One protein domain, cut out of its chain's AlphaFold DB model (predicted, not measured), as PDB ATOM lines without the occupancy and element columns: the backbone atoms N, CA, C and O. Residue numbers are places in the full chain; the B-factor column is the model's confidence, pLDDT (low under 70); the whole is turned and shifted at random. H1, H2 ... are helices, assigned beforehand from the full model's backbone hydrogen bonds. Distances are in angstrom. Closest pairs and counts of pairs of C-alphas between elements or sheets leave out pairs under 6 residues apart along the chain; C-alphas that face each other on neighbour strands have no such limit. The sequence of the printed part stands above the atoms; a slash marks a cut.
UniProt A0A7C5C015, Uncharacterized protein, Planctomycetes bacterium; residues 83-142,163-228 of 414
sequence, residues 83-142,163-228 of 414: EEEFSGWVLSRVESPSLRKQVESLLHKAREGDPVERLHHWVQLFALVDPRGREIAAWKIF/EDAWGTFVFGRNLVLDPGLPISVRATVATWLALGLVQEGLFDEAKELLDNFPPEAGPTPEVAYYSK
ATOM      1  N   GLU A  83      32.189  -6.904   7.394       94.25
ATOM      2  CA  GLU A  83      31.107  -6.221   8.107       94.25
ATOM      3  C   GLU A  83      29.794  -7.002   8.029       94.25
ATOM      4  O   GLU A  83      29.041  -7.050   9.003       94.25
ATOM      5  N   GLU A  84      29.499  -7.613   6.884       94.75
ATOM      6  CA  GLU A  84      28.289  -8.405   6.660       94.75
ATOM      7  C   GLU A  84      28.361  -9.748   7.390       94.75
ATOM      8  O   GLU A  84      27.391 -10.117   8.056       94.75
ATOM      9  N   GLU A  85      29.514 -10.425   7.351       95.62
ATOM     10  CA  GLU A  85      29.755 -11.669   8.093       95.62
ATOM     11  C   GLU A  85      29.546 -11.440   9.596       95.62
ATOM     12  O   GLU A  85      28.768 -12.151  10.244       95.62
ATOM     13  N   PHE A  86      30.176 -10.398  10.147       96.56
ATOM     14  CA  PHE A  86      30.044 -10.066  11.560       96.56
ATOM     15  C   PHE A  86      28.603  -9.643  11.889       96.56
ATOM     16  O   PHE A  86      27.994 -10.182  12.816       96.56
ATOM     17  N   SER A  87      27.999  -8.746  11.101       96.12
ATOM     18  CA  SER A  87      26.603  -8.323  11.312       96.12
ATOM     19  C   SER A  87      25.646  -9.520  11.339       96.12
ATOM     20  O   SER A  87      24.812  -9.624  12.240       96.12
ATOM     21  N   GLY A  88      25.775 -10.441  10.378       95.81
ATOM     22  CA  GLY A  88      24.953 -11.646  10.285       95.81
ATOM     23  C   GLY A  88      25.132 -12.565  11.491       95.81
ATOM     24  O   GLY A  88      24.146 -13.037  12.058       95.81
ATOM     25  N   TRP A  89      26.374 -12.757  11.938       96.12
ATOM     26  CA  TRP A  89      26.697 -13.561  13.117       96.12
ATOM     27  C   TRP A  89      26.144 -12.985  14.427       96.12
ATOM     28  O   TRP A  89      25.691 -13.745  15.290       96.12
ATOM     29  N   VAL A  90      26.161 -11.655  14.583       96.12
ATOM     30  CA  VAL A  90      25.549 -10.976  15.736       96.12
ATOM     31  C   VAL A  90      24.038 -11.160  15.682       96.12
ATOM     32  O   VAL A  90      23.445 -11.639  16.645       96.12
ATOM     33  N   LEU A  91      23.408 -10.838  14.548       95.12
ATOM     34  CA  LEU A  91      21.954 -10.912  14.388       95.12
ATOM     35  C   LEU A  91      21.410 -12.335  14.567       95.12
ATOM     36  O   LEU A  91      20.320 -12.494  15.112       95.12
ATOM     37  N   SER A  92      22.168 -13.370  14.188       94.94
ATOM     38  CA  SER A  92      21.764 -14.768  14.387       94.94
ATOM     39  C   SER A  92      21.703 -15.192  15.860       94.94
ATOM     40  O   SER A  92      21.165 -16.252  16.159       94.94
ATOM     41  N   ARG A  93      22.283 -14.405  16.777       94.56
ATOM     42  CA  ARG A  93      22.325 -14.659  18.231       94.56
ATOM     43  C   ARG A  93      21.370 -13.779  19.027       94.56
ATOM     44  O   ARG A  93      21.329 -13.856  20.252       94.56
ATOM     45  N   VAL A  94      20.610 -12.922  18.354       92.88
ATOM     46  CA  VAL A  94      19.668 -12.028  19.019       92.88
ATOM     47  C   VAL A  94      18.309 -12.703  19.161       92.88
ATOM     48  O   VAL A  94      17.570 -12.854  18.192       92.88
ATOM     49  N   GLU A  95      17.947 -13.038  20.396       89.00
ATOM     50  CA  GLU A  95      16.681 -13.721  20.701       89.00
ATOM     51  C   GLU A  95      15.539 -12.749  21.054       89.00
ATOM     52  O   GLU A  95      14.364 -13.040  20.835       89.00
ATOM     53  N   SER A  96      15.872 -11.568  21.590       92.06
ATOM     54  CA  SER A  96      14.904 -10.596  22.117       92.06
ATOM     55  C   SER A  96      14.670  -9.410  21.165       92.06
ATOM     56  O   SER A  96      15.641  -8.822  20.679       92.06
ATOM     57  N   PRO A  97      13.415  -8.939  20.984       92.06
ATOM     58  CA  PRO A  97      13.122  -7.710  20.242       92.06
ATOM     59  C   PRO A  97      13.789  -6.451  20.814       92.06
ATOM     60  O   PRO A  97      14.114  -5.536  20.058       92.06
ATOM     61  N   SER A  98      13.993  -6.373  22.136       91.38
ATOM     62  CA  SER A  98      14.677  -5.227  22.755       91.38
ATOM     63  C   SER A  98      16.174  -5.245  22.456       91.38
ATOM     64  O   SER A  98      16.731  -4.221  22.061       91.38
ATOM     65  N   LEU A  99      16.801  -6.421  22.562       91.62
ATOM     66  CA  LEU A  99      18.208  -6.622  22.217       91.62
ATOM     67  C   LEU A  99      18.444  -6.365  20.724       91.62
ATOM     68  O   LEU A  99      19.435  -5.743  20.357       91.62
ATOM     69  N   ARG A 100      17.497  -6.758  19.867       93.81
ATOM     70  CA  ARG A 100      17.559  -6.502  18.424       93.81
ATOM     71  C   ARG A 100      17.627  -5.025  18.090       93.81
ATOM     72  O   ARG A 100      18.515  -4.628  17.348       93.81
ATOM     73  N   LYS A 101      16.769  -4.206  18.700       93.56
ATOM     74  CA  LYS A 101      16.827  -2.746  18.527       93.56
ATOM     75  C   LYS A 101      18.166  -2.164  18.984       93.56
ATOM     76  O   LYS A 101      18.690  -1.261  18.337       93.56
ATOM     77  N   GLN A 102      18.722  -2.672  20.084       93.88
ATOM     78  CA  GLN A 102      20.025  -2.231  20.588       93.88
ATOM     79  C   GLN A 102      21.161  -2.592  19.620       93.88
ATOM     80  O   GLN A 102      21.989  -1.740  19.308       93.88
ATOM     81  N   VAL A 103      21.172  -3.830  19.119       94.94
ATOM     82  CA  VAL A 103      22.143  -4.312  18.127       94.94
ATOM     83  C   VAL A 103      22.037  -3.523  16.825       94.94
ATOM     84  O   VAL A 103      23.049  -3.037  16.336       94.94
ATOM     85  N   GLU A 104      20.832  -3.328  16.287       93.88
ATOM     86  CA  GLU A 104      20.611  -2.556  15.055       93.88
ATOM     87  C   GLU A 104      21.078  -1.099  15.208       93.88
ATOM     88  O   GLU A 104      21.742  -0.561  14.321       93.88
ATOM     89  N   SER A 105      20.820  -0.476  16.365       93.88
ATOM     90  CA  SER A 105      21.318   0.872  16.663       93.88
ATOM     91  C   SER A 105      22.846   0.939  16.738       93.88
ATOM     92  O   SER A 105      23.429   1.909  16.252       93.88
ATOM     93  N   LEU A 106      23.503  -0.056  17.340       93.56
ATOM     94  CA  LEU A 106      24.965  -0.101  17.418       93.56
ATOM     95  C   LEU A 106      25.617  -0.450  16.079       93.56
ATOM     96  O   LEU A 106      26.660   0.112  15.771       93.56
ATOM     97  N   LEU A 107      25.001  -1.305  15.258       94.81
ATOM     98  CA  LEU A 107      25.482  -1.621  13.910       94.81
ATOM     99  C   LEU A 107      25.548  -0.376  13.023       94.81
ATOM    100  O   LEU A 107      26.519  -0.202  12.294       94.81
ATOM    101  N   HIS A 108      24.559   0.517  13.122       93.38
ATOM    102  CA  HIS A 108      24.603   1.802  12.420       93.38
ATOM    103  C   HIS A 108      25.825   2.631  12.842       93.38
ATOM    104  O   HIS A 108      26.536   3.163  11.997       93.38
ATOM    105  N   LYS A 109      26.109   2.701  14.148       92.62
ATOM    106  CA  LYS A 109      27.282   3.417  14.677       92.62
ATOM    107  C   LYS A 109      28.607   2.731  14.343       92.62
ATOM    108  O   LYS A 109      29.618   3.400  14.213       92.62
ATOM    109  N   ALA A 110      28.622   1.409  14.197       93.12
ATOM    110  CA  ALA A 110      29.827   0.653  13.860       93.12
ATOM    111  C   ALA A 110      30.262   0.831  12.390       93.12
ATOM    112  O   ALA A 110      31.421   0.587  12.045       93.12
ATOM    113  N   ARG A 111      29.345   1.269  11.520       90.81
ATOM    114  CA  ARG A 111      29.593   1.503  10.088       90.81
ATOM    115  C   ARG A 111      29.989   2.943   9.764       90.81
ATOM    116  O   ARG A 111      30.546   3.193   8.702       90.81
ATOM    117  N   GLU A 112      29.732   3.880  10.670       88.00
ATOM    118  CA  GLU A 112      29.938   5.312  10.454       88.00
ATOM    119  C   GLU A 112      30.885   5.911  11.502       88.00
ATOM    120  O   GLU A 112      30.963   5.432  12.627       88.00
ATOM    121  N   GLY A 113      31.588   6.989  11.148       83.69
ATOM    122  CA  GLY A 113      32.426   7.750  12.085       83.69
ATOM    123  C   GLY A 113      33.919   7.408  12.048       83.69
ATOM    124  O   GLY A 113      34.420   6.838  11.074       83.69
ATOM    125  N   ASP A 114      34.646   7.812  13.099       88.12
ATOM    126  CA  ASP A 114      36.095   7.588  13.218       88.12
ATOM    127  C   ASP A 114      36.395   6.075  13.273       88.12
ATOM    128  O   ASP A 114      35.695   5.338  13.971       88.12
ATOM    129  N   PRO A 115      37.440   5.579  12.583       91.44
ATOM    130  CA  PRO A 115      37.762   4.154  12.556       91.44
ATOM    131  C   PRO A 115      37.918   3.502  13.933       91.44
ATOM    132  O   PRO A 115      37.561   2.335  14.097       91.44
ATOM    133  N   VAL A 116      38.420   4.223  14.941       89.62
ATOM    134  CA  VAL A 116      38.589   3.645  16.281       89.62
ATOM    135  C   VAL A 116      37.266   3.600  17.033       89.62
ATOM    136  O   VAL A 116      37.001   2.629  17.741       89.62
ATOM    137  N   GLU A 117      36.401   4.597  16.847       89.94
ATOM    138  CA  GLU A 117      35.034   4.539  17.364       89.94
ATOM    139  C   GLU A 117      34.268   3.382  16.723       89.94
ATOM    140  O   GLU A 117      33.638   2.597  17.430       89.94
ATOM    141  N   ARG A 118      34.373   3.211  15.399       93.75
ATOM    142  CA  ARG A 118      33.801   2.061  14.687       93.75
ATOM    143  C   ARG A 118      34.286   0.745  15.289       93.75
ATOM    144  O   ARG A 118      33.465  -0.095  15.651       93.75
ATOM    145  N   LEU A 119      35.599   0.588  15.467       94.00
ATOM    146  CA  LEU A 119      36.190  -0.608  16.072       94.00
ATOM    147  C   LEU A 119      35.636  -0.854  17.483       94.00
ATOM    148  O   LEU A 119      35.261  -1.980  17.808       94.00
ATOM    149  N   HIS A 120      35.523   0.194  18.300       92.00
ATOM    150  CA  HIS A 120      34.937   0.089  19.633       92.00
ATOM    151  C   HIS A 120      33.487  -0.412  19.585       92.00
ATOM    152  O   HIS A 120      33.127  -1.321  20.334       92.00
ATOM    153  N   HIS A 121      32.657   0.118  18.683       94.62
ATOM    154  CA  HIS A 121      31.277  -0.343  18.514       94.62
ATOM    155  C   HIS A 121      31.201  -1.806  18.045       94.62
ATOM    156  O   HIS A 121      30.350  -2.549  18.532       94.62
ATOM    157  N   TRP A 122      32.108  -2.265  17.176       96.31
ATOM    158  CA  TRP A 122      32.199  -3.685  16.800       96.31
ATOM    159  C   TRP A 122      32.536  -4.589  17.992       96.31
ATOM    160  O   TRP A 122      31.932  -5.648  18.167       96.31
ATOM    161  N   VAL A 123      33.438  -4.152  18.872       94.50
ATOM    162  CA  VAL A 123      33.756  -4.872  20.114       94.50
ATOM    163  C   VAL A 123      32.568  -4.867  21.087       94.50
ATOM    164  O   VAL A 123      32.276  -5.888  21.711       94.50
ATOM    165  N   GLN A 124      31.821  -3.761  21.181       92.75
ATOM    166  CA  GLN A 124      30.582  -3.710  21.966       92.75
ATOM    167  C   GLN A 124      29.511  -4.663  21.421       92.75
ATOM    168  O   GLN A 124      28.839  -5.334  22.203       92.75
ATOM    169  N   LEU A 125      29.364  -4.764  20.095       95.31
ATOM    170  CA  LEU A 125      28.449  -5.716  19.459       95.31
ATOM    171  C   LEU A 125      28.803  -7.158  19.825       95.31
ATOM    172  O   LEU A 125      27.907  -7.924  20.181       95.31
ATOM    173  N   PHE A 126      30.092  -7.510  19.824       95.19
ATOM    174  CA  PHE A 126      30.549  -8.813  20.311       95.19
ATOM    175  C   PHE A 126      30.156  -9.044  21.778       95.19
ATOM    176  O   PHE A 126      29.559 -10.070  22.100       95.19
ATOM    177  N   ALA A 127      30.399  -8.065  22.653       92.50
ATOM    178  CA  ALA A 127      30.082  -8.147  24.080       92.50
ATOM    179  C   ALA A 127      28.577  -8.273  24.403       92.50
ATOM    180  O   ALA A 127      28.213  -8.751  25.485       92.50
ATOM    181  N   LEU A 128      27.699  -7.833  23.492       92.69
ATOM    182  CA  LEU A 128      26.249  -7.968  23.644       92.69
ATOM    183  C   LEU A 128      25.753  -9.395  23.408       92.69
ATOM    184  O   LEU A 128      24.803  -9.811  24.070       92.69
ATOM    185  N   VAL A 129      26.370 -10.126  22.478       93.06
ATOM    186  CA  VAL A 129      25.908 -11.463  22.058       93.06
ATOM    187  C   VAL A 129      26.774 -12.608  22.578       93.06
ATOM    188  O   VAL A 129      26.329 -13.753  22.567       93.06
ATOM    189  N   ASP A 130      27.983 -12.321  23.065       91.38
ATOM    190  CA  ASP A 130      28.879 -13.295  23.685       91.38
ATOM    191  C   ASP A 130      29.471 -12.720  24.991       91.38
ATOM    192  O   ASP A 130      30.137 -11.678  24.966       91.38
ATOM    193  N   PRO A 131      29.267 -13.377  26.152       87.62
ATOM    194  CA  PRO A 131      29.812 -12.921  27.430       87.62
ATOM    195  C   PRO A 131      31.333 -12.733  27.431       87.62
ATOM    196  O   PRO A 131      31.822 -11.848  28.132       87.62
ATOM    197  N   ARG A 132      32.073 -13.512  26.630       87.62
ATOM    198  CA  ARG A 132      33.539 -13.422  26.528       87.62
ATOM    199  C   ARG A 132      33.992 -12.080  25.954       87.62
ATOM    200  O   ARG A 132      35.077 -11.606  26.280       87.62
ATOM    201  N   GLY A 133      33.147 -11.424  25.155       84.69
ATOM    202  CA  GLY A 133      33.424 -10.096  24.616       84.69
ATOM    203  C   GLY A 133      33.390  -8.977  25.656       84.69
ATOM    204  O   GLY A 133      33.986  -7.927  25.433       84.69
ATOM    205  N   ARG A 134      32.742  -9.184  26.813       84.38
ATOM    206  CA  ARG A 134      32.622  -8.148  27.855       84.38
ATOM    207  C   ARG A 134      33.963  -7.793  28.486       84.38
ATOM    208  O   ARG A 134      34.180  -6.627  28.791       84.38
ATOM    209  N   GLU A 135      34.853  -8.767  28.650       78.62
ATOM    210  CA  GLU A 135      36.196  -8.531  29.194       78.62
ATOM    211  C   GLU A 135      37.048  -7.706  28.226       78.62
ATOM    212  O   GLU A 135      37.674  -6.729  28.628       78.62
ATOM    213  N   ILE A 136      36.976  -8.025  26.932       80.88
ATOM    214  CA  ILE A 136      37.672  -7.282  25.874       80.88
ATOM    215  C   ILE A 136      37.143  -5.848  25.768       80.88
ATOM    216  O   ILE A 136      37.921  -4.897  25.699       80.88
ATOM    217  N   ALA A 137      35.818  -5.679  25.796       81.00
ATOM    218  CA  ALA A 137      35.167  -4.372  25.723       81.00
ATOM    219  C   ALA A 137      35.428  -3.495  26.958       81.00
ATOM    220  O   ALA A 137      35.389  -2.269  26.860       81.00
ATOM    221  N   ALA A 138      35.674  -4.111  28.118       72.62
ATOM    222  CA  ALA A 138      35.981  -3.402  29.355       72.62
ATOM    223  C   ALA A 138      37.398  -2.810  29.369       72.62
ATOM    224  O   ALA A 138      37.663  -1.905  30.166       72.62
ATOM    225  N   TRP A 139      38.300  -3.284  28.499       71.31
ATOM    226  CA  TRP A 139      39.642  -2.728  28.414       71.31
ATOM    227  C   TRP A 139      39.599  -1.305  27.848       71.31
ATOM    228  O   TRP A 139      39.237  -1.067  26.693       71.31
ATOM    229  N   LYS A 140      39.951  -0.329  28.689       62.09
ATOM    230  CA  LYS A 140      39.961   1.087  28.321       62.09
ATOM    231  C   LYS A 140      41.222   1.426  27.534       62.09
ATOM    232  O   LYS A 140      42.209   1.868  28.103       62.09
ATOM    233  N   ILE A 141      41.132   1.311  26.216       57.62
ATOM    234  CA  ILE A 141      42.158   1.784  25.268       57.62
ATOM    235  C   ILE A 141      42.128   3.330  25.130       57.62
ATOM    236  O   ILE A 141      42.976   3.952  24.496       57.62
ATOM    237  N   PHE A 142      41.151   3.990  25.770       45.94
ATOM    238  CA  PHE A 142      41.020   5.444  25.828       45.94
ATOM    239  C   PHE A 142      41.044   5.942  27.273       45.94
ATOM    240  O   PHE A 142      40.120   5.676  28.048       45.94
ATOM    241  N   GLU A 163      44.338  -7.561  35.788       50.66
ATOM    242  CA  GLU A 163      44.895  -6.339  36.386       50.66
ATOM    243  C   GLU A 163      45.869  -5.597  35.453       50.66
ATOM    244  O   GLU A 163      46.136  -4.416  35.675       50.66
ATOM    245  N   ASP A 164      46.371  -6.250  34.396       63.03
ATOM    246  CA  ASP A 164      47.394  -5.702  33.504       63.03
ATOM    247  C   ASP A 164      47.184  -6.030  32.006       63.03
ATOM    248  O   ASP A 164      46.360  -6.861  31.597       63.03
ATOM    249  N   ALA A 165      47.938  -5.330  31.150       65.50
ATOM    250  CA  ALA A 165      47.888  -5.487  29.693       65.50
ATOM    251  C   ALA A 165      48.265  -6.910  29.242       65.50
ATOM    252  O   ALA A 165      47.745  -7.409  28.243       65.50
ATOM    253  N   TRP A 166      49.126  -7.592  30.002       65.62
ATOM    254  CA  TRP A 166      49.563  -8.949  29.689       65.62
ATOM    255  C   TRP A 166      48.463  -9.987  29.935       65.62
ATOM    256  O   TRP A 166      48.204 -10.821  29.067       65.62
ATOM    257  N   GLY A 167      47.745  -9.910  31.058       67.25
ATOM    258  CA  GLY A 167      46.576 -10.753  31.303       67.25
ATOM    259  C   GLY A 167      45.485 -10.541  30.248       67.25
ATOM    260  O   GLY A 167      44.876 -11.508  29.783       67.25
ATOM    261  N   THR A 168      45.306  -9.292  29.797       71.38
ATOM    262  CA  THR A 168      44.353  -8.946  28.727       71.38
ATOM    263  C   THR A 168      44.761  -9.580  27.399       71.38
ATOM    264  O   THR A 168      43.924 -10.159  26.702       71.38
ATOM    265  N   PHE A 169      46.054  -9.537  27.071       76.62
ATOM    266  CA  PHE A 169      46.607 -10.214  25.904       76.62
ATOM    267  C   PHE A 169      46.386 -11.728  25.956       76.62
ATOM    268  O   PHE A 169      45.867 -12.289  24.997       76.62
ATOM    269  N   VAL A 170      46.728 -12.397  27.062       76.75
ATOM    270  CA  VAL A 170      46.598 -13.862  27.172       76.75
ATOM    271  C   VAL A 170      45.145 -14.303  26.997       76.75
ATOM    272  O   VAL A 170      44.871 -15.246  26.252       76.75
ATOM    273  N   PHE A 171      44.209 -13.610  27.649       79.50
ATOM    274  CA  PHE A 171      42.783 -13.883  27.496       79.50
ATOM    275  C   PHE A 171      42.321 -13.648  26.051       79.50
ATOM    276  O   PHE A 171      41.721 -14.524  25.424       79.50
ATOM    277  N   GLY A 172      42.659 -12.485  25.499       84.19
ATOM    278  CA  GLY A 172      42.276 -12.085  24.156       84.19
ATOM    279  C   GLY A 172      42.857 -12.966  23.050       84.19
ATOM    280  O   GLY A 172      42.158 -13.288  22.088       84.19
ATOM    281  N   ARG A 173      44.090 -13.451  23.216       87.19
ATOM    282  CA  ARG A 173      44.734 -14.392  22.296       87.19
ATOM    283  C   ARG A 173      43.926 -15.677  22.138       87.19
ATOM    284  O   ARG A 173      43.780 -16.174  21.025       87.19
ATOM    285  N   ASN A 174      43.359 -16.204  23.222       89.44
ATOM    286  CA  ASN A 174      42.547 -17.419  23.147       89.44
ATOM    287  C   ASN A 174      41.276 -17.213  22.308       89.44
ATOM    288  O   ASN A 174      40.857 -18.131  21.612       89.44
ATOM    289  N   LEU A 175      40.689 -16.011  22.334       90.94
ATOM    290  CA  LEU A 175      39.547 -15.666  21.479       90.94
ATOM    291  C   LEU A 175      39.959 -15.511  20.015       90.94
ATOM    292  O   LEU A 175      39.253 -15.973  19.124       90.94
ATOM    293  N   VAL A 176      41.116 -14.897  19.768       93.38
ATOM    294  CA  VAL A 176      41.700 -14.761  18.427       93.38
ATOM    295  C   VAL A 176      41.935 -16.127  17.776       93.38
ATOM    296  O   VAL A 176      41.679 -16.290  16.586       93.38
ATOM    297  N   LEU A 177      42.349 -17.124  18.558       92.31
ATOM    298  CA  LEU A 177      42.621 -18.482  18.082       92.31
ATOM    299  C   LEU A 177      41.394 -19.413  18.082       92.31
ATOM    300  O   LEU A 177      41.509 -20.556  17.643       92.31
ATOM    301  N   ASP A 178      40.224 -18.963  18.549       93.31
ATOM    302  CA  ASP A 178      39.025 -19.804  18.657       93.31
ATOM    303  C   ASP A 178      38.436 -20.121  17.263       93.31
ATOM    304  O   ASP A 178      37.942 -19.219  16.582       93.31
ATOM    305  N   PRO A 179      38.429 -21.381  16.792       92.19
ATOM    306  CA  PRO A 179      37.824 -21.738  15.507       92.19
ATOM    307  C   PRO A 179      36.292 -21.614  15.492       92.19
ATOM    308  O   PRO A 179      35.704 -21.604  14.415       92.19
ATOM    309  N   GLY A 180      35.640 -21.523  16.656       92.81
ATOM    310  CA  GLY A 180      34.192 -21.349  16.775       92.81
ATOM    311  C   GLY A 180      33.703 -19.920  16.519       92.81
ATOM    312  O   GLY A 180      32.496 -19.704  16.372       92.81
ATOM    313  N   LEU A 181      34.612 -18.943  16.460       94.81
ATOM    314  CA  LEU A 181      34.298 -17.555  16.127       94.81
ATOM    315  C   LEU A 181      34.556 -17.277  14.632       94.81
ATOM    316  O   LEU A 181      35.558 -17.751  14.092       94.81
ATOM    317  N   PRO A 182      33.695 -16.483  13.962       95.94
ATOM    318  CA  PRO A 182      33.936 -16.037  12.593       95.94
ATOM    319  C   PRO A 182      35.244 -15.274  12.465       95.94
ATOM    320  O   PRO A 182      35.700 -14.627  13.414       95.94
ATOM    321  N   ILE A 183      35.812 -15.291  11.262       95.81
ATOM    322  CA  ILE A 183      37.086 -14.629  10.985       95.81
ATOM    323  C   ILE A 183      36.977 -13.126  11.276       95.81
ATOM    324  O   ILE A 183      37.830 -12.601  11.988       95.81
ATOM    325  N   SER A 184      35.899 -12.470  10.838       96.31
ATOM    326  CA  SER A 184      35.640 -11.050  11.118       96.31
ATOM    327  C   SER A 184      35.593 -10.694  12.604       96.31
ATOM    328  O   SER A 184      36.142  -9.666  13.012       96.31
ATOM    329  N   VAL A 185      35.018 -11.556  13.447       96.69
ATOM    330  CA  VAL A 185      34.990 -11.353  14.907       96.69
ATOM    331  C   VAL A 185      36.397 -11.457  15.485       96.69
ATOM    332  O   VAL A 185      36.836 -10.572  16.219       96.69
ATOM    333  N   ARG A 186      37.139 -12.509  15.123       97.12
ATOM    334  CA  ARG A 186      38.502 -12.738  15.630       97.12
ATOM    335  C   ARG A 186      39.464 -11.646  15.186       97.12
ATOM    336  O   ARG A 186      40.239 -11.163  16.006       97.12
ATOM    337  N   ALA A 187      39.368 -11.206  13.934       97.12
ATOM    338  CA  ALA A 187      40.152 -10.097  13.403       97.12
ATOM    339  C   ALA A 187      39.821  -8.770  14.105       97.12
ATOM    340  O   ALA A 187      40.726  -7.991  14.407       97.12
ATOM    341  N   THR A 188      38.550  -8.529  14.449       96.62
ATOM    342  CA  THR A 188      38.148  -7.358  15.251       96.62
ATOM    343  C   THR A 188      38.778  -7.398  16.640       96.62
ATOM    344  O   THR A 188      39.361  -6.407  17.080       96.62
ATOM    345  N   VAL A 189      38.700  -8.543  17.325       95.12
ATOM    346  CA  VAL A 189      39.299  -8.721  18.655       95.12
ATOM    347  C   VAL A 189      40.817  -8.544  18.589       95.12
ATOM    348  O   VAL A 189      41.367  -7.801  19.398       95.12
ATOM    349  N   ALA A 190      41.484  -9.143  17.597       96.38
ATOM    350  CA  ALA A 190      42.917  -8.967  17.365       96.38
ATOM    351  C   ALA A 190      43.281  -7.489  17.164       96.38
ATOM    352  O   ALA A 190      44.210  -6.998  17.798       96.38
ATOM    353  N   THR A 191      42.517  -6.764  16.344       96.50
ATOM    354  CA  THR A 191      42.755  -5.343  16.047       96.50
ATOM    355  C   THR A 191      42.572  -4.459  17.280       96.50
ATOM    356  O   THR A 191      43.411  -3.599  17.548       96.50
ATOM    357  N   TRP A 192      41.503  -4.681  18.052       94.31
ATOM    358  CA  TRP A 192      41.257  -3.967  19.307       94.31
ATOM    359  C   TRP A 192      42.384  -4.199  20.301       94.31
ATOM    360  O   TRP A 192      42.948  -3.248  20.832       94.31
ATOM    361  N   LEU A 193      42.765  -5.459  20.499       92.06
ATOM    362  CA  LEU A 193      43.819  -5.793  21.439       92.06
ATOM    363  C   LEU A 193      45.168  -5.219  21.008       92.06
ATOM    364  O   LEU A 193      45.860  -4.609  21.816       92.06
ATOM    365  N   ALA A 194      45.518  -5.367  19.731       93.81
ATOM    366  CA  ALA A 194      46.755  -4.833  19.185       93.81
ATOM    367  C   ALA A 194      46.839  -3.312  19.349       93.81
ATOM    368  O   ALA A 194      47.901  -2.806  19.695       93.81
ATOM    369  N   LEU A 195      45.731  -2.582  19.173       92.56
ATOM    370  CA  LEU A 195      45.709  -1.137  19.402       92.56
ATOM    371  C   LEU A 195      46.089  -0.781  20.850       92.56
ATOM    372  O   LEU A 195      46.911   0.109  21.056       92.56
ATOM    373  N   GLY A 196      45.527  -1.480  21.839       86.62
ATOM    374  CA  GLY A 196      45.872  -1.270  23.248       86.62
ATOM    375  C   GLY A 196      47.308  -1.691  23.568       86.62
ATOM    376  O   GLY A 196      48.035  -0.968  24.239       86.62
ATOM    377  N   LEU A 197      47.772  -2.814  23.017       87.62
ATOM    378  CA  LEU A 197      49.139  -3.307  23.226       87.62
ATOM    379  C   LEU A 197      50.192  -2.369  22.630       87.62
ATOM    380  O   LEU A 197      51.235  -2.152  23.240       87.62
ATOM    381  N   VAL A 198      49.902  -1.762  21.476       91.06
ATOM    382  CA  VAL A 198      50.751  -0.731  20.864       91.06
ATOM    383  C   VAL A 198      50.888   0.489  21.775       91.06
ATOM    384  O   VAL A 198      51.987   1.031  21.885       91.06
ATOM    385  N   GLN A 199      49.816   0.913  22.452       85.31
ATOM    386  CA  GLN A 199      49.870   2.033  23.401       85.31
ATOM    387  C   GLN A 199      50.719   1.709  24.638       85.31
ATOM    388  O   GLN A 199      51.430   2.579  25.134       85.31
ATOM    389  N   GLU A 200      50.690   0.456  25.089       82.25
ATOM    390  CA  GLU A 200      51.487  -0.041  26.218       82.25
ATOM    391  C   GLU A 200      52.928  -0.426  25.825       82.25
ATOM    392  O   GLU A 200      53.717  -0.860  26.663       82.25
ATOM    393  N   GLY A 201      53.303  -0.295  24.548       82.88
ATOM    394  CA  GLY A 201      54.636  -0.654  24.055       82.88
ATOM    395  C   GLY A 201      54.900  -2.164  23.966       82.88
ATOM    396  O   GLY A 201      56.057  -2.582  23.867       82.88
ATOM    397  N   LEU A 202      53.855  -2.992  23.987       86.56
ATOM    398  CA  LEU A 202      53.903  -4.452  23.857       86.56
ATOM    399  C   LEU A 202      53.813  -4.872  22.380       86.56
ATOM    400  O   LEU A 202      52.840  -5.478  21.931       86.56
ATOM    401  N   PHE A 203      54.823  -4.483  21.598       90.94
ATOM    402  CA  PHE A 203      54.820  -4.643  20.138       90.94
ATOM    403  C   PHE A 203      54.917  -6.100  19.675       90.94
ATOM    404  O   PHE A 203      54.300  -6.455  18.676       90.94
ATOM    405  N   ASP A 204      55.645  -6.956  20.393       89.12
ATOM    406  CA  ASP A 204      55.774  -8.374  20.044       89.12
ATOM    407  C   ASP A 204      54.416  -9.094  20.154       89.12
ATOM    408  O   ASP A 204      53.999  -9.787  19.228       89.12
ATOM    409  N   GLU A 205      53.664  -8.842  21.229       89.12
ATOM    410  CA  GLU A 205      52.298  -9.345  21.395       89.12
ATOM    411  C   GLU A 205      51.315  -8.759  20.381       89.12
ATOM    412  O   GLU A 205      50.471  -9.477  19.844       89.12
ATOM    413  N   ALA A 206      51.414  -7.456  20.100       93.19
ATOM    414  CA  ALA A 206      50.589  -6.830  19.074       93.19
ATOM    415  C   ALA A 206      50.829  -7.485  17.704       93.19
ATOM    416  O   ALA A 206      49.870  -7.790  16.993       93.19
ATOM    417  N   LYS A 207      52.097  -7.759  17.364       95.19
ATOM    418  CA  LYS A 207      52.483  -8.463  16.139       95.19
ATOM    419  C   LYS A 207      51.932  -9.886  16.112       95.19
ATOM    420  O   LYS A 207      51.324 -10.264  15.114       95.19
ATOM    421  N   GLU A 208      52.072 -10.634  17.209       93.25
ATOM    422  CA  GLU A 208      51.534 -11.995  17.334       93.25
ATOM    423  C   GLU A 208      50.037 -12.037  17.015       93.25
ATOM    424  O   GLU A 208      49.597 -12.928  16.294       93.25
ATOM    425  N   LEU A 209      49.250 -11.071  17.505       93.88
ATOM    426  CA  LEU A 209      47.816 -11.011  17.214       93.88
ATOM    427  C   LEU A 209      47.527 -10.631  15.760       93.88
ATOM    428  O   LEU A 209      46.708 -11.295  15.119       93.88
ATOM    429  N   LEU A 210      48.178  -9.578  15.254       95.31
ATOM    430  CA  LEU A 210      47.932  -9.030  13.918       95.31
ATOM    431  C   LEU A 210      48.356  -9.985  12.796       95.31
ATOM    432  O   LEU A 210      47.701 -10.010  11.762       95.31
ATOM    433  N   ASP A 211      49.393 -10.801  12.989       95.44
ATOM    434  CA  ASP A 211      49.880 -11.728  11.958       95.44
ATOM    435  C   ASP A 211      48.952 -12.942  11.736       95.44
ATOM    436  O   ASP A 211      49.102 -13.658  10.745       95.44
ATOM    437  N   ASN A 212      47.953 -13.163  12.603       93.62
ATOM    438  CA  ASN A 212      46.972 -14.242  12.413       93.62
ATOM    439  C   ASN A 212      46.006 -13.986  11.251       93.62
ATOM    440  O   ASN A 212      45.432 -14.937  10.715       93.62
ATOM    441  N   PHE A 213      45.785 -12.721  10.879       94.44
ATOM    442  CA  PHE A 213      44.783 -12.348   9.884       94.44
ATOM    443  C   PHE A 213      45.290 -11.230   8.968       94.44
ATOM    444  O   PHE A 213      45.999 -10.334   9.424       94.44
ATOM    445  N   PRO A 214      44.891 -11.209   7.683       94.06
ATOM    446  CA  PRO A 214      45.060 -10.000   6.893       94.06
ATOM    447  C   PRO A 214      44.249  -8.859   7.542       94.06
ATOM    448  O   PRO A 214      43.160  -9.121   8.060       94.06
ATOM    449  N   PRO A 215      44.728  -7.603   7.527       94.44
ATOM    450  CA  PRO A 215      44.003  -6.472   8.115       94.44
ATOM    451  C   PRO A 215      42.560  -6.317   7.602       94.44
ATOM    452  O   PRO A 215      41.672  -5.918   8.353       94.44
ATOM    453  N   GLU A 216      42.306  -6.687   6.345       94.69
ATOM    454  CA  GLU A 216      40.988  -6.677   5.702       94.69
ATOM    455  C   GLU A 216      40.051  -7.793   6.167       94.69
ATOM    456  O   GLU A 216      38.889  -7.802   5.785       94.69
ATOM    457  N   ALA A 217      40.514  -8.736   6.987       95.31
ATOM    458  CA  ALA A 217      39.649  -9.757   7.568       95.31
ATOM    459  C   ALA A 217      38.645  -9.173   8.571       95.31
ATOM    460  O   ALA A 217      37.647  -9.821   8.869       95.31
ATOM    461  N   GLY A 218      38.923  -7.992   9.129       94.75
ATOM    462  CA  GLY A 218      38.054  -7.297  10.072       94.75
ATOM    463  C   GLY A 218      37.296  -6.125   9.438       94.75
ATOM    464  O   GLY A 218      37.622  -5.679   8.341       94.75
ATOM    465  N   PRO A 219      36.306  -5.566  10.151       94.44
ATOM    466  CA  PRO A 219      35.491  -4.453   9.669       94.44
ATOM    467  C   PRO A 219      36.194  -3.083   9.738       94.44
ATOM    468  O   PRO A 219      35.659  -2.098   9.245       94.44
ATOM    469  N   THR A 220      37.370  -2.989  10.374       94.38
ATOM    470  CA  THR A 220      38.130  -1.729  10.543       94.38
ATOM    471  C   THR A 220      39.596  -1.890  10.124       94.38
ATOM    472  O   THR A 220      40.509  -1.788  10.955       94.38
ATOM    473  N   PRO A 221      39.853  -2.167   8.831       95.12
ATOM    474  CA  PRO A 221      41.206  -2.387   8.323       95.12
ATOM    475  C   PRO A 221      42.131  -1.190   8.566       95.12
ATOM    476  O   PRO A 221      43.325  -1.369   8.770       95.12
ATOM    477  N   GLU A 222      41.603   0.033   8.620       94.94
ATOM    478  CA  GLU A 222      42.372   1.255   8.855       94.94
ATOM    479  C   GLU A 222      43.083   1.228  10.212       94.94
ATOM    480  O   GLU A 222      44.248   1.615  10.314       94.94
ATOM    481  N   VAL A 223      42.401   0.740  11.254       95.62
ATOM    482  CA  VAL A 223      42.991   0.614  12.593       95.62
ATOM    483  C   VAL A 223      44.002  -0.527  12.623       95.62
ATOM    484  O   VAL A 223      45.072  -0.372  13.208       95.62
ATOM    485  N   ALA A 224      43.714  -1.642  11.949       97.12
ATOM    486  CA  ALA A 224      44.639  -2.768  11.845       97.12
ATOM    487  C   ALA A 224      45.942  -2.373  11.128       97.12
ATOM    488  O   ALA A 224      47.028  -2.647  11.637       97.12
ATOM    489  N   TYR A 225      45.852  -1.656  10.005       97.31
ATOM    490  CA  TYR A 225      47.015  -1.129   9.288       97.31
ATOM    491  C   TYR A 225      47.788  -0.095  10.098       97.31
ATOM    492  O   TYR A 225      49.018  -0.125  10.099       97.31
ATOM    493  N   TYR A 226      47.099   0.789  10.821       97.06
ATOM    494  CA  TYR A 226      47.745   1.753  11.710       97.06
ATOM    495  C   TYR A 226      48.530   1.064  12.833       97.06
ATOM    496  O   TYR A 226      49.718   1.343  13.019       97.06
ATOM    497  N   SER A 227      47.901   0.119  13.535       97.00
ATOM    498  CA  SER A 227      48.549  -0.663  14.590       97.00
ATOM    499  C   SER A 227      49.711  -1.493  14.040       97.00
ATOM    500  O   SER A 227      50.781  -1.517  14.649       97.00
ATOM    501  N   LYS A 228      49.551  -2.108  12.858       98.00
ATOM    502  CA  LYS A 228      50.617  -2.852  12.173       98.00
ATOM    503  C   LYS A 228      51.793  -1.950  11.807       98.00
ATOM    504  O   LYS A 228      52.927  -2.288  12.119       98.00
TER     505      LYS A 228
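What this domain is: This is residues 83 to 142 and 163 to 228 of the 414 residues of an uncharacterized protein of Planctomycetes bacterium (UniProt A0A7C5C015). Two groups of three helices, H1 with H2 and H3, and H5 with H6 and H7, meet crosswise, with the long helices H3 and H6 crossing in the middle. H8 packs on both H3 and H6 near that crossing, and short H4 packs on H3. The printed part has 126 residues with eight named helices, H1 to H8 in order, and no named strand; the class is all helix. The whole is compact, with a radius of gyration of the C-alphas of 13.5 A, but elongated in outline, 42 by 27 by 26 A.

How they stand to each other: Start at H1, residues 83 to 91, which forms a hairpin with H2, residues 97 to 111: the closest C-alphas, of Ser 87 and Leu 107, are 7.3 A apart. H2 forms the next hairpin with H3, residues 115 to 129, at a shallow tilt of 20 degrees, opposite ways; their closest C-alphas, of Ala 110 and Arg 118, are 4.3 A apart. H4, residues 133 to 138, touches H3 at a steep tilt of 50 degrees, with C-alphas 127 and 133 closest at 3.9 A. Past the cut, H5, residues 165 to 176, forms a hairpin with H6, residues 183 to 199, at 14 degrees; C-alphas 176 and 186 are closest at 4.7 A. H6, with residues 185 to 192 alone, touches H3 at a steep tilt of 56 degrees; Leu 119 and Trp 192 have the closest C-alphas, 6.9 A apart. H7, residues 203 to 210, forms a hairpin with H6, with C-alphas 194 and 206 closest at 4.3 A. H8, residues 221 to 228, touches H6 with H6 residues 191 to 198 alone; the closest C-alphas, of Thr 191 and Ala 224, are 5.3 A apart. H2 and H6 are apart. Every O i to N i+4 pair is within hydrogen-bond range in H1, H2, H4, H6, H7 and H8; in H3 it is 10 of 11 and in H5 6 of 8.

Where its parts are: Find C-alpha 83 at (31.107, -6.221, 8.107), where H1 begins. H2 runs 21.4 A and H3 21.8 A. C-alpha 183 at (37.086, -14.629, 10.985) opens H6, the longest helix by residues, which runs 24.4 A. H8 ends at C-alpha 228, (50.617, -2.852, 12.173). H1 measures 12.1 A, H4 8.6 A, H5 15.8 A, H7 10.3 A and H8 10.2 A.

The domain as a whole: The C-alphas of Pro 97 and Asp 204, the two farthest apart, stand 42.7 A from each other. Residues 143 to 162 are not printed, and C-alphas 142 and 163 are 16.3 A apart across the cut. Of the links that are printed whole, none is long. The mean pLDDT of the printed part is 89.6; residues 140 to 142 and 163 to 167 are under 70.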